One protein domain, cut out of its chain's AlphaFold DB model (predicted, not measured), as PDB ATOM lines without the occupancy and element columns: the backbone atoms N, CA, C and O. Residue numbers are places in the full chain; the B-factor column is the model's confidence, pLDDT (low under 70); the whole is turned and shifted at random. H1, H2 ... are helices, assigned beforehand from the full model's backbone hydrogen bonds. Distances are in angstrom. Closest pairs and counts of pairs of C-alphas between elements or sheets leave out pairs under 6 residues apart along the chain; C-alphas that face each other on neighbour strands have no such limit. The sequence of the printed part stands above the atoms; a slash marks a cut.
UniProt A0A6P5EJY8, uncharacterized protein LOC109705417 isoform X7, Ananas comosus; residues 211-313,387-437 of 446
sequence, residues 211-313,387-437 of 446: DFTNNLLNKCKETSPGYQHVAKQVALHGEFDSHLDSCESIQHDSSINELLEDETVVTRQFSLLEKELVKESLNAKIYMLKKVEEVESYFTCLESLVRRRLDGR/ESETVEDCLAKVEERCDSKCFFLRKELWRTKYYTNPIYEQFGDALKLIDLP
ATOM      1  N   ASP A 211      -4.033  -2.115  72.634       47.25
ATOM      2  CA  ASP A 211      -5.268  -1.467  72.171       47.25
ATOM      3  C   ASP A 211      -5.348   0.044  72.454       47.25
ATOM      4  O   ASP A 211      -5.916   0.802  71.668       47.25
ATOM      5  N   PHE A 212      -4.773   0.539  73.552       40.72
ATOM      6  CA  PHE A 212      -4.971   1.938  73.966       40.72
ATOM      7  C   PHE A 212      -4.111   2.923  73.161       40.72
ATOM      8  O   PHE A 212      -4.592   3.965  72.709       40.72
ATOM      9  N   THR A 213      -2.842   2.583  72.938       39.88
ATOM     10  CA  THR A 213      -1.909   3.423  72.175       39.88
ATOM     11  C   THR A 213      -2.245   3.401  70.693       39.88
ATOM     12  O   THR A 213      -2.218   4.454  70.068       39.88
ATOM     13  N   ASN A 214      -2.659   2.248  70.154       44.03
ATOM     14  CA  ASN A 214      -3.175   2.155  68.791       44.03
ATOM     15  C   ASN A 214      -4.388   3.068  68.593       44.03
ATOM     16  O   ASN A 214      -4.432   3.786  67.606       44.03
ATOM     17  N   ASN A 215      -5.312   3.146  69.555       45.84
ATOM     18  CA  ASN A 215      -6.453   4.063  69.465       45.84
ATOM     19  C   ASN A 215      -6.047   5.546  69.472       45.84
ATOM     20  O   ASN A 215      -6.600   6.331  68.706       45.84
ATOM     21  N   LEU A 216      -5.075   5.952  70.297       42.25
ATOM     22  CA  LEU A 216      -4.596   7.340  70.324       42.25
ATOM     23  C   LEU A 216      -3.770   7.687  69.076       42.25
ATOM     24  O   LEU A 216      -3.930   8.773  68.521       42.25
ATOM     25  N   LEU A 217      -2.925   6.759  68.617       47.09
ATOM     26  CA  LEU A 217      -2.158   6.906  67.388       47.09
ATOM     27  C   LEU A 217      -3.116   7.021  66.208       47.09
ATOM     28  O   LEU A 217      -3.058   8.021  65.511       47.09
ATOM     29  N   ASN A 218      -4.057   6.082  66.054       50.53
ATOM     30  CA  ASN A 218      -5.111   6.123  65.038       50.53
ATOM     31  C   ASN A 218      -5.861   7.454  65.077       50.53
ATOM     32  O   ASN A 218      -6.020   8.088  64.044       50.53
ATOM     33  N   LYS A 219      -6.191   7.969  66.264       47.81
ATOM     34  CA  LYS A 219      -6.836   9.277  66.396       47.81
ATOM     35  C   LYS A 219      -5.940  10.439  65.947       47.81
ATOM     36  O   LYS A 219      -6.429  11.364  65.307       47.81
ATOM     37  N   CYS A 220      -4.635  10.407  66.214       44.22
ATOM     38  CA  CYS A 220      -3.672  11.388  65.687       44.22
ATOM     39  C   CYS A 220      -3.469  11.252  64.164       44.22
ATOM     40  O   CYS A 220      -3.383  12.268  63.472       44.22
ATOM     41  N   LYS A 221      -3.468  10.019  63.634       53.12
ATOM     42  CA  LYS A 221      -3.464   9.708  62.192       53.12
ATOM     43  C   LYS A 221      -4.718  10.253  61.494       53.12
ATOM     44  O   LYS A 221      -4.652  10.781  60.388       53.12
ATOM     45  N   GLU A 222      -5.862  10.158  62.166       55.81
ATOM     46  CA  GLU A 222      -7.175  10.616  61.703       55.81
ATOM     47  C   GLU A 222      -7.376  12.133  61.812       55.81
ATOM     48  O   GLU A 222      -8.254  12.669  61.139       55.81
ATOM     49  N   THR A 223      -6.601  12.844  62.637       49.72
ATOM     50  CA  THR A 223      -6.872  14.263  62.943       49.72
ATOM     51  C   THR A 223      -5.763  15.236  62.544       49.72
ATOM     52  O   THR A 223      -6.041  16.430  62.463       49.72
ATOM     53  N   SER A 224      -4.539  14.776  62.254       52.97
ATOM     54  CA  SER A 224      -3.438  15.647  61.811       52.97
ATOM     55  C   SER A 224      -3.439  15.842  60.283       52.97
ATOM     56  O   SER A 224      -3.176  14.889  59.545       52.97
ATOM     57  N   PRO A 225      -3.664  17.068  59.763       57.44
ATOM     58  CA  PRO A 225      -3.684  17.322  58.318       57.44
ATOM     59  C   PRO A 225      -2.335  17.058  57.632       57.44
ATOM     60  O   PRO A 225      -2.303  16.547  56.514       57.44
ATOM     61  N   GLY A 226      -1.221  17.361  58.309       55.88
ATOM     62  CA  GLY A 226       0.127  17.097  57.791       55.88
ATOM     63  C   GLY A 226       0.410  15.600  57.676       55.88
ATOM     64  O   GLY A 226       0.902  15.141  56.652       55.88
ATOM     65  N   TYR A 227      -0.009  14.821  58.676       54.03
ATOM     66  CA  TYR A 227       0.073  13.362  58.637       54.03
ATOM     67  C   TYR A 227      -0.713  12.776  57.459       54.03
ATOM     68  O   TYR A 227      -0.195  11.968  56.692       54.03
ATOM     69  N   GLN A 228      -1.961  13.213  57.284       63.00
ATOM     70  CA  GLN A 228      -2.819  12.715  56.210       63.00
ATOM     71  C   GLN A 228      -2.285  13.059  54.826       63.00
ATOM     72  O   GLN A 228      -2.433  12.262  53.902       63.00
ATOM     73  N   HIS A 229      -1.681  14.237  54.666       68.88
ATOM     74  CA  HIS A 229      -1.066  14.629  53.407       68.88
ATOM     75  C   HIS A 229       0.114  13.717  53.060       68.88
ATOM     76  O   HIS A 229       0.165  13.183  51.956       68.88
ATOM     77  N   VAL A 230       1.008  13.462  54.012       58.91
ATOM     78  CA  VAL A 230       2.197  12.646  53.755       58.91
ATOM     79  C   VAL A 230       1.857  11.165  53.567       58.91
ATOM     80  O   VAL A 230       2.388  10.534  52.656       58.91
ATOM     81  N   ALA A 231       0.918  10.615  54.345       60.81
ATOM     82  CA  ALA A 231       0.407   9.259  54.122       60.81
ATOM     83  C   ALA A 231      -0.144   9.088  52.705       60.81
ATOM     84  O   ALA A 231       0.113   8.077  52.055       60.81
ATOM     85  N   LYS A 232      -0.859  10.105  52.207       73.00
ATOM     86  CA  LYS A 232      -1.352  10.126  50.830       73.00
ATOM     87  C   LYS A 232      -0.213  10.215  49.819       73.00
ATOM     88  O   LYS A 232      -0.267   9.476  48.850       73.00
ATOM     89  N   GLN A 233       0.807  11.050  50.041       74.25
ATOM     90  CA  GLN A 233       1.972  11.121  49.148       74.25
ATOM     91  C   GLN A 233       2.693   9.773  49.054       74.25
ATOM     92  O   GLN A 233       2.957   9.316  47.953       74.25
ATOM     93  N   VAL A 234       2.958   9.100  50.177       66.31
ATOM     94  CA  VAL A 234       3.664   7.807  50.178       66.31
ATOM     95  C   VAL A 234       2.840   6.695  49.537       66.31
ATOM     96  O   VAL A 234       3.372   5.948  48.719       66.31
ATOM     97  N   ALA A 235       1.548   6.602  49.863       71.50
ATOM     98  CA  ALA A 235       0.663   5.628  49.227       71.50
ATOM     99  C   ALA A 235       0.585   5.864  47.711       71.50
ATOM    100  O   ALA A 235       0.823   4.947  46.929       71.50
ATOM    101  N   LEU A 236       0.359   7.117  47.301       80.38
ATOM    102  CA  LEU A 236       0.260   7.500  45.896       80.38
ATOM    103  C   LEU A 236       1.583   7.298  45.144       80.38
ATOM    104  O   LEU A 236       1.575   6.948  43.970       80.38
ATOM    105  N   HIS A 237       2.717   7.479  45.820       78.44
ATOM    106  CA  HIS A 237       4.040   7.212  45.267       78.44
ATOM    107  C   HIS A 237       4.258   5.720  45.000       78.44
ATOM    108  O   HIS A 237       4.703   5.352  43.917       78.44
ATOM    109  N   GLY A 238       3.895   4.853  45.951       73.75
ATOM    110  CA  GLY A 238       3.969   3.401  45.765       73.75
ATOM    111  C   GLY A 238       3.030   2.898  44.664       73.75
ATOM    112  O   GLY A 238       3.398   2.021  43.877       73.75
ATOM    113  N   GLU A 239       1.836   3.485  44.560       83.81
ATOM    114  CA  GLU A 239       0.912   3.242  43.447       83.81
ATOM    115  C   GLU A 239       1.496   3.719  42.111       83.81
ATOM    116  O   GLU A 239       1.390   3.008  41.112       83.81
ATOM    117  N   PHE A 240       2.154   4.883  42.091       86.69
ATOM    118  CA  PHE A 240       2.819   5.405  40.900       86.69
ATOM    119  C   PHE A 240       3.963   4.499  40.452       86.69
ATOM    120  O   PHE A 240       4.019   4.118  39.289       86.69
ATOM    121  N   ASP A 241       4.826   4.071  41.370       78.25
ATOM    122  CA  ASP A 241       5.903   3.129  41.074       78.25
ATOM    123  C   ASP A 241       5.369   1.805  40.505       78.25
ATOM    124  O   ASP A 241       5.879   1.307  39.502       78.25
ATOM    125  N   SER A 242       4.298   1.268  41.096       81.94
ATOM    126  CA  SER A 242       3.643   0.050  40.599       81.94
ATOM    127  C   SER A 242       3.048   0.253  39.203       81.94
ATOM    128  O   SER A 242       3.143  -0.624  38.347       81.94
ATOM    129  N   HIS A 243       2.468   1.428  38.949       87.44
ATOM    130  CA  HIS A 243       1.972   1.805  37.630       87.44
ATOM    131  C   HIS A 243       3.104   1.864  36.597       87.44
ATOM    132  O   HIS A 243       2.980   1.263  35.528       87.44
ATOM    133  N   LEU A 244       4.225   2.513  36.926       86.62
ATOM    134  CA  LEU A 244       5.396   2.600  36.052       86.62
ATOM    135  C   LEU A 244       6.007   1.227  35.739       86.62
ATOM    136  O   LEU A 244       6.611   1.055  34.679       86.62
ATOM    137  N   ASP A 245       5.877   0.236  36.625       78.00
ATOM    138  CA  ASP A 245       6.353  -1.121  36.342       78.00
ATOM    139  C   ASP A 245       5.597  -1.751  35.163       78.00
ATOM    140  O   ASP A 245       6.218  -2.292  34.251       78.00
ATOM    141  N   SER A 246       4.277  -1.548  35.123       80.94
ATOM    142  CA  SER A 246       3.387  -1.991  34.039       80.94
ATOM    143  C   SER A 246       3.353  -1.077  32.803       80.94
ATOM    144  O   SER A 246       2.661  -1.379  31.833       80.94
ATOM    145  N   CYS A 247       4.054   0.058  32.830       83.06
ATOM    146  CA  CYS A 247       3.981   1.074  31.783       83.06
ATOM    147  C   CYS A 247       4.957   0.764  30.633       83.06
ATOM    148  O   CYS A 247       6.158   1.016  30.737       83.06
ATOM    149  N   GLU A 248       4.434   0.220  29.531       82.94
ATOM    150  CA  GLU A 248       5.213  -0.152  28.334       82.94
ATOM    151  C   GLU A 248       5.640   1.051  27.472       82.94
ATOM    152  O   GLU A 248       6.546   0.933  26.648       82.94
ATOM    153  N   SER A 249       5.012   2.220  27.645       83.25
ATOM    154  CA  SER A 249       5.347   3.432  26.882       83.25
ATOM    155  C   SER A 249       6.677   4.063  27.300       83.25
ATOM    156  O   SER A 249       7.242   4.844  26.537       83.25
ATOM    157  N   ILE A 250       7.206   3.712  28.475       87.75
ATOM    158  CA  ILE A 250       8.493   4.213  28.958       87.75
ATOM    159  C   ILE A 250       9.608   3.348  28.390       87.75
ATOM    160  O   ILE A 250       9.643   2.137  28.601       87.75
ATOM    161  N   GLN A 251      10.554   3.997  27.727       88.38
ATOM    162  CA  GLN A 251      11.731   3.381  27.131       88.38
ATOM    163  C   GLN A 251      13.008   3.876  27.824       88.38
ATOM    164  O   GLN A 251      13.010   4.849  28.583       88.38
ATOM    165  N   HIS A 252      14.117   3.182  27.587       84.50
ATOM    166  CA  HIS A 252      15.424   3.483  28.180       84.50
ATOM    167  C   HIS A 252      16.027   4.828  27.718       84.50
ATOM    168  O   HIS A 252      16.952   5.342  28.351       84.50
ATOM    169  N   ASP A 253      15.524   5.389  26.620       86.44
ATOM    170  CA  ASP A 253      15.935   6.648  25.995       86.44
ATOM    171  C   ASP A 253      14.892   7.767  26.164       86.44
ATOM    172  O   ASP A 253      15.068   8.873  25.649       86.44
ATOM    173  N   SER A 254      13.816   7.506  26.913       89.50
ATOM    174  CA  SER A 254      12.732   8.465  27.108       89.50
ATOM    175  C   SER A 254      13.192   9.745  27.811       89.50
ATOM    176  O   SER A 254      13.964   9.731  28.773       89.50
ATOM    177  N   SER A 255      12.660  10.883  27.365       91.25
ATOM    178  CA  SER A 255      12.918  12.188  27.972       91.25
ATOM    179  C   SER A 255      12.047  12.390  29.211       91.25
ATOM    180  O   SER A 255      10.824  12.440  29.116       91.25
ATOM    181  N   ILE A 256      12.669  12.595  30.378       88.62
ATOM    182  CA  ILE A 256      11.958  12.896  31.637       88.62
ATOM    183  C   ILE A 256      10.956  14.042  31.463       88.62
ATOM    184  O   ILE A 256       9.843  13.966  31.970       88.62
ATOM    185  N   ASN A 257      11.348  15.108  30.761       88.81
ATOM    186  CA  ASN A 257      10.495  16.286  30.605       88.81
ATOM    187  C   ASN A 257       9.257  15.986  29.755       88.81
ATOM    188  O   ASN A 257       8.195  16.520  30.044       88.81
ATOM    189  N   GLU A 258       9.385  15.118  28.750       90.00
ATOM    190  CA  GLU A 258       8.257  14.693  27.916       90.00
ATOM    191  C   GLU A 258       7.334  13.752  28.697       90.00
ATOM    192  O   GLU A 258       6.124  13.949  28.704       90.00
ATOM    193  N   LEU A 259       7.898  12.799  29.451       90.81
ATOM    194  CA  LEU A 259       7.123  11.881  30.294       90.81
ATOM    195  C   LEU A 259       6.328  12.605  31.390       90.81
ATOM    196  O   LEU A 259       5.253  12.148  31.762       90.81
ATOM    197  N   LEU A 260       6.837  13.729  31.908       88.56
ATOM    198  CA  LEU A 260       6.123  14.555  32.889       88.56
ATOM    199  C   LEU A 260       4.849  15.197  32.319       88.56
ATOM    200  O   LEU A 260       3.949  15.532  33.091       88.56
ATOM    201  N   GLU A 261       4.786  15.396  31.003       88.06
ATOM    202  CA  GLU A 261       3.638  15.978  30.298       88.06
ATOM    203  C   GLU A 261       2.736  14.908  29.654       88.06
ATOM    204  O   GLU A 261       1.614  15.210  29.244       88.06
ATOM    205  N   ASP A 262       3.196  13.658  29.591       87.25
ATOM    206  CA  ASP A 262       2.481  12.543  28.981       87.25
ATOM    207  C   ASP A 262       1.394  11.987  29.920       87.25
ATOM    208  O   ASP A 262       1.679  11.285  30.893       87.25
ATOM    209  N   GLU A 263       0.120  12.253  29.601       85.94
ATOM    210  CA  GLU A 263      -1.034  11.755  30.370       85.94
ATOM    211  C   GLU A 263      -1.159  10.214  30.366       85.94
ATOM    212  O   GLU A 263      -1.921   9.681  31.176       85.94
ATOM    213  N   THR A 264      -0.440   9.486  29.501       85.06
ATOM    214  CA  THR A 264      -0.384   8.009  29.514       85.06
ATOM    215  C   THR A 264       0.598   7.459  30.549       85.06
ATOM    216  O   THR A 264       0.447   6.315  30.979       85.06
ATOM    217  N   VAL A 265       1.558   8.284  30.981       85.75
ATOM    218  CA  VAL A 265       2.618   7.938  31.939       85.75
ATOM    219  C   VAL A 265       2.348   8.602  33.287       85.75
ATOM    220  O   VAL A 265       2.235   7.933  34.313       85.75
ATOM    221  N   VAL A 266       2.173   9.924  33.303       87.38
ATOM    222  CA  VAL A 266       1.766  10.689  34.486       87.38
ATOM    223  C   VAL A 266       0.277  10.981  34.374       87.38
ATOM    224  O   VAL A 266      -0.178  12.077  34.045       87.38
ATOM    225  N   THR A 267      -0.514   9.946  34.633       86.19
ATOM    226  CA  THR A 267      -1.972  10.051  34.573       86.19
ATOM    227  C   THR A 267      -2.510  11.014  35.643       86.19
ATOM    228  O   THR A 267      -1.896  11.253  36.689       86.19
ATOM    229  N   ARG A 268      -3.730  11.532  35.435       85.75
ATOM    230  CA  ARG A 268      -4.389  12.464  36.376       85.75
ATOM    231  C   ARG A 268      -4.510  11.929  37.803       85.75
ATOM    232  O   ARG A 268      -4.582  12.736  38.730       85.75
ATOM    233  N   GLN A 269      -4.512  10.607  37.987       86.00
ATOM    234  CA  GLN A 269      -4.568   9.988  39.313       86.00
ATOM    235  C   GLN A 269      -3.343  10.350  40.168       86.00
ATOM    236  O   GLN A 269      -3.472  10.477  41.380       86.00
ATOM    237  N   PHE A 270      -2.199  10.642  39.539       88.44
ATOM    238  CA  PHE A 270      -0.954  11.033  40.204       88.44
ATOM    239  C   PHE A 270      -0.703  12.547  40.198       88.44
ATOM    240  O   PHE A 270       0.346  12.993  40.640       88.44
ATOM    241  N   SER A 271      -1.666  13.366  39.758       83.75
ATOM    242  CA  SER A 271      -1.524  14.837  39.712       83.75
ATOM    243  C   SER A 271      -1.296  15.493  41.080       83.75
ATOM    244  O   SER A 271      -0.820  16.624  41.158       83.75
ATOM    245  N   LEU A 272      -1.656  14.785  42.154       84.00
ATOM    246  CA  LEU A 272      -1.445  15.206  43.535       84.00
ATOM    247  C   LEU A 272      -0.080  14.781  44.085       84.00
ATOM    248  O   LEU A 272       0.249  15.210  45.187       84.00
ATOM    249  N   LEU A 273       0.678  13.938  43.373       84.69
ATOM    250  CA  LEU A 273       2.005  13.494  43.788       84.69
ATOM    251  C   LEU A 273       3.013  14.635  43.604       84.69
ATOM    252  O   LEU A 273       3.011  15.324  42.582       84.69
ATOM    253  N   GLU A 274       3.885  14.836  44.591       83.44
ATOM    254  CA  GLU A 274       4.950  15.836  44.511       83.44
ATOM    255  C   GLU A 274       5.839  15.604  43.280       83.44
ATOM    256  O   GLU A 274       6.308  14.493  43.021       83.44
ATOM    257  N   LYS A 275       6.103  16.673  42.521       83.81
ATOM    258  CA  LYS A 275       6.782  16.579  41.215       83.81
ATOM    259  C   LYS A 275       8.181  15.972  41.297       83.81
ATOM    260  O   LYS A 275       8.605  15.291  40.368       83.81
ATOM    261  N   GLU A 276       8.896  16.216  42.391       80.56
ATOM    262  CA  GLU A 276      10.226  15.635  42.593       80.56
ATOM    263  C   GLU A 276      10.156  14.114  42.788       80.56
ATOM    264  O   GLU A 276      10.984  13.407  42.223       80.56
ATOM    265  N   LEU A 277       9.127  13.593  43.473       76.94
ATOM    266  CA  LEU A 277       8.919  12.146  43.620       76.94
ATOM    267  C   LEU A 277       8.616  11.502  42.263       76.94
ATOM    268  O   LEU A 277       9.239  10.511  41.889       76.94
ATOM    269  N   VAL A 278       7.743  12.134  41.466       85.50
ATOM    270  CA  VAL A 278       7.457  11.698  40.088       85.50
ATOM    271  C   VAL A 278       8.753  11.600  39.274       85.50
ATOM    272  O   VAL A 278       9.028  10.588  38.626       85.50
ATOM    273  N   LYS A 279       9.583  12.645  39.330       86.00
ATOM    274  CA  LYS A 279      10.848  12.719  38.596       86.00
ATOM    275  C   LYS A 279      11.854  11.663  39.054       86.00
ATOM    276  O   LYS A 279      12.545  11.084  38.215       86.00
ATOM    277  N   GLU A 280      11.967  11.407  40.353       78.50
ATOM    278  CA  GLU A 280      12.840  10.358  40.889       78.50
ATOM    279  C   GLU A 280      12.409   8.966  40.411       78.50
ATOM    280  O   GLU A 280      13.250   8.200  39.927       78.50
ATOM    281  N   SER A 281      11.108   8.663  40.445       81.69
ATOM    282  CA  SER A 281      10.570   7.389  39.960       81.69
ATOM    283  C   SER A 281      10.825   7.161  38.473       81.69
ATOM    284  O   SER A 281      11.258   6.068  38.094       81.69
ATOM    285  N   LEU A 282      10.622   8.188  37.643       86.81
ATOM    286  CA  LEU A 282      10.877   8.116  36.202       86.81
ATOM    287  C   LEU A 282      12.371   7.923  35.896       86.81
ATOM    288  O   LEU A 282      12.723   7.047  35.107       86.81
ATOM    289  N   ASN A 283      13.262   8.662  36.569       83.44
ATOM    290  CA  ASN A 283      14.713   8.489  36.406       83.44
ATOM    291  C   ASN A 283      15.161   7.070  36.774       83.44
ATOM    292  O   ASN A 283      15.972   6.470  36.068       83.44
ATOM    293  N   ALA A 284      14.621   6.522  37.865       76.88
ATOM    294  CA  ALA A 284      14.924   5.162  38.285       76.88
ATOM    295  C   ALA A 284      14.442   4.124  37.257       76.88
ATOM    296  O   ALA A 284      15.198   3.209  36.926       76.88
ATOM    297  N   LYS A 285      13.223   4.277  36.713       84.06
ATOM    298  CA  LYS A 285      12.685   3.387  35.668       84.06
ATOM    299  C   LYS A 285      13.562   3.410  34.416       84.06
ATOM    300  O   LYS A 285      13.973   2.350  33.959       84.06
ATOM    301  N   ILE A 286      13.882   4.594  33.892       86.19
ATOM    302  CA  ILE A 286      14.690   4.745  32.671       86.19
ATOM    303  C   ILE A 286      16.074   4.119  32.857       86.19
ATOM    304  O   ILE A 286      16.524   3.339  32.019       86.19
ATOM    305  N   TYR A 287      16.735   4.407  33.983       80.81
ATOM    306  CA  TYR A 287      18.042   3.828  34.292       80.81
ATOM    307  C   TYR A 287      18.004   2.294  34.327       80.81
ATOM    308  O   TYR A 287      18.897   1.636  33.794       80.81
ATOM    309  N   MET A 288      16.964   1.720  34.933       80.50
ATOM    310  CA  MET A 288      16.772   0.274  34.979       80.50
ATOM    311  C   MET A 288      16.572  -0.324  33.590       80.50
ATOM    312  O   MET A 288      17.241  -1.297  33.257       80.50
ATOM    313  N   LEU A 289      15.671   0.259  32.792       84.81
ATOM    314  CA  LEU A 289      15.379  -0.202  31.437       84.81
ATOM    315  C   LEU A 289      16.644  -0.191  30.585       84.81
ATOM    316  O   LEU A 289      16.940  -1.183  29.932       84.81
ATOM    317  N   LYS A 290      17.448   0.871  30.694       85.06
ATOM    318  CA  LYS A 290      18.753   0.953  30.035       85.06
ATOM    319  C   LYS A 290      19.685  -0.184  30.445       85.06
ATOM    320  O   LYS A 290      20.328  -0.795  29.603       85.06
ATOM    321  N   LYS A 291      19.772  -0.489  31.742       81.00
ATOM    322  CA  LYS A 291      20.643  -1.567  32.235       81.00
ATOM    323  C   LYS A 291      20.161  -2.952  31.815       81.00
ATOM    324  O   LYS A 291      20.989  -3.807  31.525       81.00
ATOM    325  N   VAL A 292      18.850  -3.171  31.785       83.75
ATOM    326  CA  VAL A 292      18.238  -4.410  31.286       83.75
ATOM    327  C   VAL A 292      18.529  -4.581  29.797       83.75
ATOM    328  O   VAL A 292      19.031  -5.627  29.401       83.75
ATOM    329  N   GLU A 293      18.319  -3.539  28.995       88.25
ATOM    330  CA  GLU A 293      18.615  -3.567  27.563       88.25
ATOM    331  C   GLU A 293      20.106  -3.809  27.285       88.25
ATOM    332  O   GLU A 293      20.439  -4.592  26.399       88.25
ATOM    333  N   GLU A 294      21.017  -3.202  28.056       85.12
ATOM    334  CA  GLU A 294      22.459  -3.474  27.956       85.12
ATOM    335  C   GLU A 294      22.771  -4.972  28.195       85.12
ATOM    336  O   GLU A 294      23.586  -5.554  27.477       85.12
ATOM    337  N   VAL A 295      22.111  -5.626  29.165       84.62
ATOM    338  CA  VAL A 295      22.263  -7.074  29.439       84.62
ATOM    339  C   VAL A 295      21.676  -7.935  28.317       84.62
ATOM    340  O   VAL A 295      22.332  -8.869  27.854       84.62
ATOM    341  N   GLU A 296      20.460  -7.634  27.869       88.56
ATOM    342  CA  GLU A 296      19.768  -8.399  26.822       88.56
ATOM    343  C   GLU A 296      20.487  -8.261  25.466       88.56
ATOM    344  O   GLU A 296      20.704  -9.249  24.754       88.56
ATOM    345  N   SER A 297      20.950  -7.049  25.142       91.62
ATOM    346  CA  SER A 297      21.743  -6.764  23.941       91.62
ATOM    347  C   SER A 297      23.070  -7.508  23.960       91.62
ATOM    348  O   SER A 297      23.479  -8.057  22.938       91.62
ATOM    349  N   TYR A 298      23.734  -7.572  25.117       91.19
ATOM    350  CA  TYR A 298      24.951  -8.359  25.290       91.19
ATOM    351  C   TYR A 298      24.750  -9.832  24.945       91.19
ATOM    352  O   TYR A 298      25.506 -10.371  24.133       91.19
ATOM    353  N   PHE A 299      23.729 -10.465  25.528       92.56
ATOM    354  CA  PHE A 299      23.455 -11.877  25.280       92.56
ATOM    355  C   PHE A 299      23.129 -12.130  23.804       92.56
ATOM    356  O   PHE A 299      23.744 -12.990  23.177       92.56
ATOM    357  N   THR A 300      22.254 -11.309  23.219       95.25
ATOM    358  CA  THR A 300      21.876 -11.392  21.797       95.25
ATOM    359  C   THR A 300      23.092 -11.267  20.870       95.25
ATOM    360  O   THR A 300      23.243 -12.022  19.905       95.25
ATOM    361  N   CYS A 301      23.989 -10.320  21.163       95.38
ATOM    362  CA  CYS A 301      25.225 -10.122  20.410       95.38
ATOM    363  C   CYS A 301      26.148 -11.345  20.497       95.38
ATOM    364  O   CYS A 301      26.651 -11.814  19.470       95.38
ATOM    365  N   LEU A 302      26.345 -11.878  21.707       93.62
ATOM    366  CA  LEU A 302      27.182 -13.050  21.947       93.62
ATOM    367  C   LEU A 302      26.611 -14.297  21.262       93.62
ATOM    368  O   LEU A 302      27.343 -14.985  20.559       93.62
ATOM    369  N   GLU A 303      25.310 -14.555  21.393       95.19
ATOM    370  CA  GLU A 303      24.635 -15.666  20.717       95.19
ATOM    371  C   GLU A 303      24.803 -15.573  19.193       95.19
ATOM    372  O   GLU A 303      25.182 -16.547  18.540       95.19
ATOM    373  N   SER A 304      24.566 -14.391  18.615       94.75
ATOM    374  CA  SER A 304      24.755 -14.156  17.181       94.75
ATOM    375  C   SER A 304      26.191 -14.446  16.745       94.75
ATOM    376  O   SER A 304      26.429 -15.069  15.708       94.75
ATOM    377  N   LEU A 305      27.168 -14.011  17.538       94.06
ATOM    378  CA  LEU A 305      28.580 -14.246  17.280       94.06
ATOM    379  C   LEU A 305      28.947 -15.739  17.351       94.06
ATOM    380  O   LEU A 305      29.614 -16.245  16.450       94.06
ATOM    381  N   VAL A 306      28.462 -16.457  18.363       92.25
ATOM    382  CA  VAL A 306      28.664 -17.906  18.517       92.25
ATOM    383  C   VAL A 306      28.057 -18.673  17.346       92.25
ATOM    384  O   VAL A 306      28.737 -19.491  16.729       92.25
ATOM    385  N   ARG A 307      26.812 -18.360  16.964       92.94
ATOM    386  CA  ARG A 307      26.147 -18.979  15.806       92.94
ATOM    387  C   ARG A 307      26.921 -18.741  14.511       92.94
ATOM    388  O   ARG A 307      27.150 -19.683  13.761       92.94
ATOM    389  N   ARG A 308      27.410 -17.513  14.278       92.12
ATOM    390  CA  ARG A 308      28.278 -17.208  13.123       92.12
ATOM    391  C   ARG A 308      29.502 -18.121  13.075       92.12
ATOM    392  O   ARG A 308      29.849 -18.591  11.991       92.12
ATOM    393  N   ARG A 309      30.130 -18.369  14.227       92.31
ATOM    394  CA  ARG A 309      31.305 -19.236  14.327       92.31
ATOM    395  C   ARG A 309      30.982 -20.700  14.053       92.31
ATOM    396  O   ARG A 309      31.725 -21.337  13.304       92.31
ATOM    397  N   LEU A 310      29.870 -21.200  14.592       89.44
ATOM    398  CA  LEU A 310      29.361 -22.552  14.331       89.44
ATOM    399  C   LEU A 310      28.993 -22.759  12.851       89.44
ATOM    400  O   LEU A 310      29.243 -23.831  12.303       89.44
ATOM    401  N   ASP A 311      28.520 -21.712  12.169       92.62
ATOM    402  CA  ASP A 311      28.282 -21.695  10.716       92.62
ATOM    403  C   ASP A 311      29.580 -21.639   9.874       92.62
ATOM    404  O   ASP A 311      29.532 -21.568   8.644       92.62
ATOM    405  N   GLY A 312      30.754 -21.640  10.514       88.75
ATOM    406  CA  GLY A 312      32.061 -21.672   9.855       88.75
ATOM    407  C   GLY A 312      32.689 -20.307   9.559       88.75
ATOM    408  O   GLY A 312      33.688 -20.263   8.843       88.75
ATOM    409  N   ARG A 313      32.152 -19.196  10.087       89.50
ATOM    410  CA  ARG A 313      32.787 -17.866   9.980       89.50
ATOM    411  C   ARG A 313      33.714 -17.610  11.167       89.50
ATOM    412  O   ARG A 313      33.246 -17.476  12.290       89.50
ATOM    413  N   GLU A 387      37.091 -29.900  29.289       54.84
ATOM    414  CA  GLU A 387      37.037 -31.347  29.048       54.84
ATOM    415  C   GLU A 387      35.599 -31.913  29.073       54.84
ATOM    416  O   GLU A 387      35.408 -33.086  28.753       54.84
ATOM    417  N   SER A 388      34.576 -31.116  29.427       58.31
ATOM    418  CA  SER A 388      33.226 -31.634  29.714       58.31
ATOM    419  C   SER A 388      32.017 -30.819  29.231       58.31
ATOM    420  O   SER A 388      30.901 -31.278  29.454       58.31
ATOM    421  N   GLU A 389      32.176 -29.644  28.612       74.44
ATOM    422  CA  GLU A 389      31.040 -28.750  28.290       74.44
ATOM    423  C   GLU A 389      30.998 -28.403  26.800       74.44
ATOM    424  O   GLU A 389      32.033 -28.119  26.196       74.44
ATOM    425  N   THR A 390      29.807 -28.438  26.195       85.94
ATOM    426  CA  THR A 390      29.609 -27.991  24.808       85.94
ATOM    427  C   THR A 390      29.527 -26.463  24.726       85.94
ATOM    428  O   THR A 390      29.299 -25.781  25.729       85.94
ATOM    429  N   VAL A 391      29.698 -25.901  23.524       86.62
ATOM    430  CA  VAL A 391      29.530 -24.454  23.280       86.62
ATOM    431  C   VAL A 391      28.113 -24.011  23.653       86.62
ATOM    432  O   VAL A 391      27.924 -22.951  24.249       86.62
ATOM    433  N   GLU A 392      27.124 -24.845  23.345       87.75
ATOM    434  CA  GLU A 392      25.720 -24.638  23.676       87.75
ATOM    435  C   GLU A 392      25.482 -24.630  25.194       87.75
ATOM    436  O   GLU A 392      24.792 -23.737  25.689       87.75
ATOM    437  N   ASP A 393      26.098 -25.551  25.947       86.56
ATOM    438  CA  ASP A 393      26.014 -25.564  27.418       86.56
ATOM    439  C   ASP A 393      26.608 -24.285  28.018       86.56
ATOM    440  O   ASP A 393      26.052 -23.687  28.945       86.56
ATOM    441  N   CYS A 394      27.737 -23.834  27.471       84.94
ATOM    442  CA  CYS A 394      28.386 -22.615  27.927       84.94
ATOM    443  C   CYS A 394      27.520 -21.377  27.646       84.94
ATOM    444  O   CYS A 394      27.410 -20.501  28.507       84.94
ATOM    445  N   LEU A 395      26.873 -21.316  26.477       87.62
ATOM    446  CA  LEU A 395      25.966 -20.229  26.110       87.62
ATOM    447  C   LEU A 395      24.725 -20.190  27.018       87.62
ATOM    448  O   LEU A 395      24.371 -19.113  27.498       87.62
ATOM    449  N   ALA A 396      24.131 -21.346  27.333       86.50
ATOM    450  CA  ALA A 396      22.988 -21.448  28.248       86.50
ATOM    451  C   ALA A 396      23.313 -20.913  29.656       86.50
ATOM    452  O   ALA A 396      22.515 -20.206  30.269       86.50
ATOM    453  N   LYS A 397      24.532 -21.146  30.157       82.88
ATOM    454  CA  LYS A 397      24.993 -20.553  31.427       82.88
ATOM    455  C   LYS A 397      25.165 -19.035  31.363       82.88
ATOM    456  O   LYS A 397      25.158 -18.358  32.396       82.88
ATOM    457  N   VAL A 398      25.419 -18.464  30.185       82.12
ATOM    458  CA  VAL A 398      25.428 -17.001  30.019       82.12
ATOM    459  C   VAL A 398      24.015 -16.451  30.019       82.12
ATOM    460  O   VAL A 398      23.791 -15.439  30.681       82.12
ATOM    461  N   GLU A 399      23.085 -17.133  29.357       86.44
ATOM    462  CA  GLU A 399      21.658 -16.803  29.371       86.44
ATOM    463  C   GLU A 399      21.120 -16.759  30.806       86.44
ATOM    464  O   GLU A 399      20.676 -15.709  31.260       86.44
ATOM    465  N   GLU A 400      21.311 -17.835  31.579       77.50
ATOM    466  CA  GLU A 400      20.840 -17.936  32.969       77.50
ATOM    467  C   GLU A 400      21.372 -16.797  33.859       77.50
ATOM    468  O   GLU A 400      20.661 -16.248  34.710       77.50
ATOM    469  N   ARG A 401      22.632 -16.393  33.655       76.56
ATOM    470  CA  ARG A 401      23.231 -15.278  34.402       76.56
ATOM    471  C   ARG A 401      22.707 -13.921  33.950       76.56
ATOM    472  O   ARG A 401      22.538 -13.039  34.793       76.56
ATOM    473  N   CYS A 402      22.444 -13.741  32.659       79.44
ATOM    474  CA  CYS A 402      21.800 -12.533  32.144       79.44
ATOM    475  C   CYS A 402      20.376 -12.408  32.696       79.44
ATOM    476  O   CYS A 402      20.033 -11.357  33.241       79.44
ATOM    477  N   ASP A 403      19.606 -13.494  32.680       76.44
ATOM    478  CA  ASP A 403      18.254 -13.562  33.233       76.44
ATOM    479  C   ASP A 403      18.236 -13.258  34.727       76.44
ATOM    480  O   ASP A 403      17.470 -12.406  35.186       76.44
ATOM    481  N   SER A 404      19.134 -13.883  35.489       67.56
ATOM    482  CA  SER A 404      19.283 -13.619  36.921       67.56
ATOM    483  C   SER A 404      19.595 -12.145  37.179       67.56
ATOM    484  O   SER A 404      18.979 -11.509  38.036       67.56
ATOM    485  N   LYS A 405      20.506 -11.552  36.399       68.38
ATOM    486  CA  LYS A 405      20.877 -10.139  36.524       68.38
ATOM    487  C   LYS A 405      19.718  -9.204  36.184       68.38
ATOM    488  O   LYS A 405      19.470  -8.260  36.934       68.38
ATOM    489  N   CYS A 406      18.984  -9.470  35.106       72.38
ATOM    490  CA  CYS A 406      17.778  -8.726  34.744       72.38
ATOM    491  C   CYS A 406      16.701  -8.846  35.825       72.38
ATOM    492  O   CYS A 406      16.102  -7.843  36.215       72.38
ATOM    493  N   PHE A 407      16.494 -10.047  36.368       69.88
ATOM    494  CA  PHE A 407      15.572 -10.287  37.470       69.88
ATOM    495  C   PHE A 407      15.947  -9.475  38.712       69.88
ATOM    496  O   PHE A 407      15.085  -8.795  39.266       69.88
ATOM    497  N   PHE A 408      17.218  -9.482  39.124       63.56
ATOM    498  CA  PHE A 408      17.686  -8.675  40.252       63.56
ATOM    499  C   PHE A 408      17.547  -7.174  39.979       63.56
ATOM    500  O   PHE A 408      17.037  -6.455  40.832       63.56
ATOM    501  N   LEU A 409      17.921  -6.690  38.791       66.69
ATOM    502  CA  LEU A 409      17.778  -5.275  38.427       66.69
ATOM    503  C   LEU A 409      16.320  -4.814  38.479       66.69
ATOM    504  O   LEU A 409      16.040  -3.756  39.039       66.69
ATOM    505  N   ARG A 410      15.390  -5.615  37.948       68.88
ATOM    506  CA  ARG A 410      13.956  -5.311  37.995       68.88
ATOM    507  C   ARG A 410      13.450  -5.397  39.438       68.88
ATOM    508  O   ARG A 410      12.948  -4.422  39.980       68.88
ATOM    509  N   LYS A 411      13.634  -6.526  40.118       62.31
ATOM    510  CA  LYS A 411      13.052  -6.775  41.444       62.31
ATOM    511  C   LYS A 411      13.639  -5.894  42.550       62.31
ATOM    512  O   LYS A 411      12.891  -5.399  43.394       62.31
ATOM    513  N   GLU A 412      14.954  -5.701  42.567       54.38
ATOM    514  CA  GLU A 412      15.645  -5.050  43.682       54.38
ATOM    515  C   GLU A 412      15.698  -3.534  43.529       54.38
ATOM    516  O   GLU A 412      15.518  -2.839  44.529       54.38
ATOM    517  N   LEU A 413      15.832  -2.985  42.313       52.62
ATOM    518  CA  LEU A 413      15.780  -1.530  42.135       52.62
ATOM    519  C   LEU A 413      14.408  -0.970  42.543       52.62
ATOM    520  O   LEU A 413      14.352   0.098  43.143       52.62
ATOM    521  N   TRP A 414      13.316  -1.703  42.293       50.44
ATOM    522  CA  TRP A 414      11.969  -1.321  42.735       50.44
ATOM    523  C   TRP A 414      11.764  -1.470  44.243       50.44
ATOM    524  O   TRP A 414      11.203  -0.582  44.881       50.44
ATOM    525  N   ARG A 415      12.228  -2.576  44.838       43.78
ATOM    526  CA  ARG A 415      12.050  -2.848  46.278       43.78
ATOM    527  C   ARG A 415      12.951  -2.004  47.175       43.78
ATOM    528  O   ARG A 415      12.649  -1.859  48.362       43.78
ATOM    529  N   THR A 416      14.035  -1.462  46.619       43.41
ATOM    530  CA  THR A 416      15.051  -0.692  47.347       43.41
ATOM    531  C   THR A 416      15.136   0.777  46.937       43.41
ATOM    532  O   THR A 416      16.145   1.438  47.194       43.41
ATOM    533  N   LYS A 417      14.044   1.336  46.390       53.66
ATOM    534  CA  LYS A 417      13.847   2.790  46.283       53.66
ATOM    535  C   LYS A 417      13.663   3.407  47.667       53.66
ATOM    536  O   LYS A 417      12.568   3.746  48.101       53.66
ATOM    537  N   TYR A 418      14.761   3.518  48.392       47.94
ATOM    538  CA  TYR A 418      14.833   4.304  49.605       47.94
ATOM    539  C   TYR A 418      15.438   5.627  49.222       47.94
ATOM    540  O   TYR A 418      16.647   5.762  49.034       47.94
ATOM    541  N   TYR A 419      14.543   6.575  49.012       46.31
ATOM    542  CA  TYR A 419      14.862   7.946  48.697       46.31
ATOM    543  C   TYR A 419      15.865   8.474  49.724       46.31
ATOM    544  O   TYR A 419      15.544   8.659  50.893       46.31
ATOM    545  N   THR A 420      17.090   8.753  49.280       40.66
ATOM    546  CA  THR A 420      18.116   9.459  50.065       40.66
ATOM    547  C   THR A 420      17.782  10.947  50.233       40.66
ATOM    548  O   THR A 420      18.674  11.763  50.452       40.66
ATOM    549  N   ASN A 421      16.521  11.333  50.029       40.97
ATOM    550  CA  ASN A 421      16.143  12.705  49.761       40.97
ATOM    551  C   ASN A 421      15.738  13.417  51.068       40.97
ATOM    552  O   ASN A 421      14.879  12.898  51.791       40.97
ATOM    553  N   PRO A 422      16.268  14.622  51.363       42.12
ATOM    554  CA  PRO A 422      15.803  15.485  52.455       42.12
ATOM    555  C   PRO A 422      14.292  15.767  52.451       42.12
ATOM    556  O   PRO A 422      13.768  16.210  53.464       42.12
ATOM    557  N   ILE A 423      13.567  15.479  51.367       39.16
ATOM    558  CA  ILE A 423      12.099  15.511  51.319       39.16
ATOM    559  C   ILE A 423      11.475  14.558  52.361       39.16
ATOM    560  O   ILE A 423      10.565  14.955  53.084       39.16
ATOM    561  N   TYR A 424      12.001  13.340  52.536       40.50
ATOM    562  CA  TYR A 424      11.516  12.409  53.568       40.50
ATOM    563  C   TYR A 424      11.969  12.792  54.983       40.50
ATOM    564  O   TYR A 424      11.284  12.457  55.945       40.50
ATOM    565  N   GLU A 425      13.068  13.539  55.132       39.75
ATOM    566  CA  GLU A 425      13.446  14.164  56.410       39.75
ATOM    567  C   GLU A 425      12.553  15.379  56.730       39.75
ATOM    568  O   GLU A 425      12.142  15.544  57.875       39.75
ATOM    569  N   GLN A 426      12.160  16.171  55.725       40.09
ATOM    570  CA  GLN A 426      11.191  17.273  55.840       40.09
ATOM    571  C   GLN A 426       9.769  16.772  56.148       40.09
ATOM    572  O   GLN A 426       9.015  17.446  56.848       40.09
ATOM    573  N   PHE A 427       9.416  15.571  55.683       36.09
ATOM    574  CA  PHE A 427       8.163  14.879  55.999       36.09
ATOM    575  C   PHE A 427       8.272  13.890  57.182       36.09
ATOM    576  O   PHE A 427       7.273  13.290  57.597       36.09
ATOM    577  N   GLY A 428       9.471  13.719  57.746       35.75
ATOM    578  CA  GLY A 428       9.827  12.619  58.647       35.75
ATOM    579  C   GLY A 428       9.100  12.634  59.987       35.75
ATOM    580  O   GLY A 428       8.814  11.574  60.543       35.75
ATOM    581  N   ASP A 429       8.715  13.806  60.488       38.78
ATOM    582  CA  ASP A 429       7.956  13.912  61.741       38.78
ATOM    583  C   ASP A 429       6.489  13.471  61.590       38.78
ATOM    584  O   ASP A 429       5.868  13.036  62.561       38.78
ATOM    585  N   ALA A 430       5.946  13.504  60.369       32.28
ATOM    586  CA  ALA A 430       4.611  13.008  60.044       32.28
ATOM    587  C   ALA A 430       4.616  11.509  59.668       32.28
ATOM    588  O   ALA A 430       3.680  10.791  60.014       32.28
ATOM    589  N   LEU A 431       5.680  11.011  59.023       33.25
ATOM    590  CA  LEU A 431       5.825   9.604  58.603       33.25
ATOM    591  C   LEU A 431       6.173   8.617  59.709       33.25
ATOM    592  O   LEU A 431       5.735   7.476  59.632       33.25
ATOM    593  N   LYS A 432       6.839   9.060  60.781       39.62
ATOM    594  CA  LYS A 432       7.143   8.244  61.980       39.62
ATOM    595  C   LYS A 432       5.914   7.675  62.702       39.62
ATOM    596  O   LYS A 432       6.043   6.900  63.646       39.62
ATOM    597  N   LEU A 433       4.718   8.121  62.329       33.81
ATOM    598  CA  LEU A 433       3.453   7.589  62.816       33.81
ATOM    599  C   LEU A 433       2.866   6.551  61.829       33.81
ATOM    600  O   LEU A 433       2.077   5.720  62.267       33.81
ATOM    601  N   ILE A 434       3.229   6.569  60.536       35.19
ATOM    602  CA  ILE A 434       2.594   5.817  59.432       35.19
ATOM    603  C   ILE A 434       3.008   4.338  59.408       35.19
ATOM    604  O   ILE A 434       2.114   3.492  59.338       35.19
ATOM    605  N   ASP A 435       4.293   4.019  59.578       33.44
ATOM    606  CA  ASP A 435       4.849   2.664  59.400       33.44
ATOM    607  C   ASP A 435       4.753   1.773  60.651       33.44
ATOM    608  O   ASP A 435       5.711   1.190  61.138       33.44
ATOM    609  N   LEU A 436       3.535   1.605  61.160       34.06
ATOM    610  CA  LEU A 436       3.203   0.493  62.050       34.06
ATOM    611  C   LEU A 436       2.756  -0.696  61.188       34.06
ATOM    612  O   LEU A 436       1.638  -0.644  60.664       34.06
ATOM    613  N   PRO A 437       3.535  -1.786  61.042       33.25
ATOM    614  CA  PRO A 437       3.034  -2.974  60.372       33.25
ATOM    615  C   PRO A 437       1.895  -3.569  61.208       33.25
ATOM    616  O   PRO A 437       2.098  -4.053  62.325       33.25
TER     617      PRO A 437
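Overview. This is residues 211 to 313 and 387 to 437 of the 446 residues of the protein "uncharacterized protein LOC109705417 isoform X7" of Ananas comosus (UniProt A0A6P5EJY8). Two long helices, H4 and H5, lie side by side and run opposite ways; H2 overlaps the first part of H4 and carries the long axis on past it, and H1 makes a corner with H2 at the far end, like the foot of an L. Two small helices pack on this frame, H3 on residues 279 to 283 of H4 and H7 on residues 226 to 231 of H2. The printed part has 154 residues with seven named helices, H1 to H7 in order along the chain, and no named strand; its class is all helix. It is only just loose, close to extended, with a radius of gyration of the C-alphas of 22.2 A, and its elongated outline spans 75 by 39 by 23 A.

Arrangement. H4, residues 275 to 310, is the longest helix and touches H5, residues 391 to 415, at a shallow tilt of 2 degrees, opposite ways; their closest C-alphas, those of Val 292 and Cys 406, are 5.5 A apart. With residues 277 to 285 alone, H4 touches residues 237 to 245 of H2, residues 225 to 245, the closest C-alphas being those of Asp 241 and Ser 281 at 6.4 A; the tilt is a shallow 18 degrees, the same way. H2 and H5 are close but not clearly touching, with the C-alphas of Asp 241 and Trp 414 closest at 7.7 A. H3, residues 256 to 259, touches H4, with the C-alphas of Ile 256 and Leu 282 closest at 6.7 A. H1, residues 211 to 223, and H2 only just touch, with 3 pairs of C-alphas within 8 A, and only at the corner by their link; they stand about perpendicular at 86 degrees, and their closest C-alphas, those of Lys 221 and Tyr 227, are 6.2 A apart. H7, residues 428 to 431, touches H2, the C-alphas of Tyr 227 and Ala 430 being closest at 4.8 A. H6, residues 422 to 426, touches no helix and meets H7 only through their link. Every O i to N i+4 pair is within hydrogen-bond range in H1, H2, H4 and H6, and 20 of 21 are in H5; H3 and H7 are too short for such a pair.

Along the chain. H4 is 52.6 A long, from C-alpha 275 at (6.782, 16.579, 41.215) to C-alpha 310 at (29.361, -22.552, 14.331). H5 is 36.1 A long, H2 30.4 A and H1 18.3 A, the last beginning at C-alpha 211 at (-5.268, -1.467, 72.171).

Size, cuts and confidence. The C-alphas farthest apart, those of Phe 212 and Gly 312, are 77.7 A apart. Residues 314 to 386 are not printed, and C-alphas 313 and 387 are 23.7 A apart across the cut. The link from H3 to H4 is long, 15 residues. The mean pLDDT of the printed part is 71.7, and 57 residues are under 70, among them residues 211 to 231 and 407 to 437.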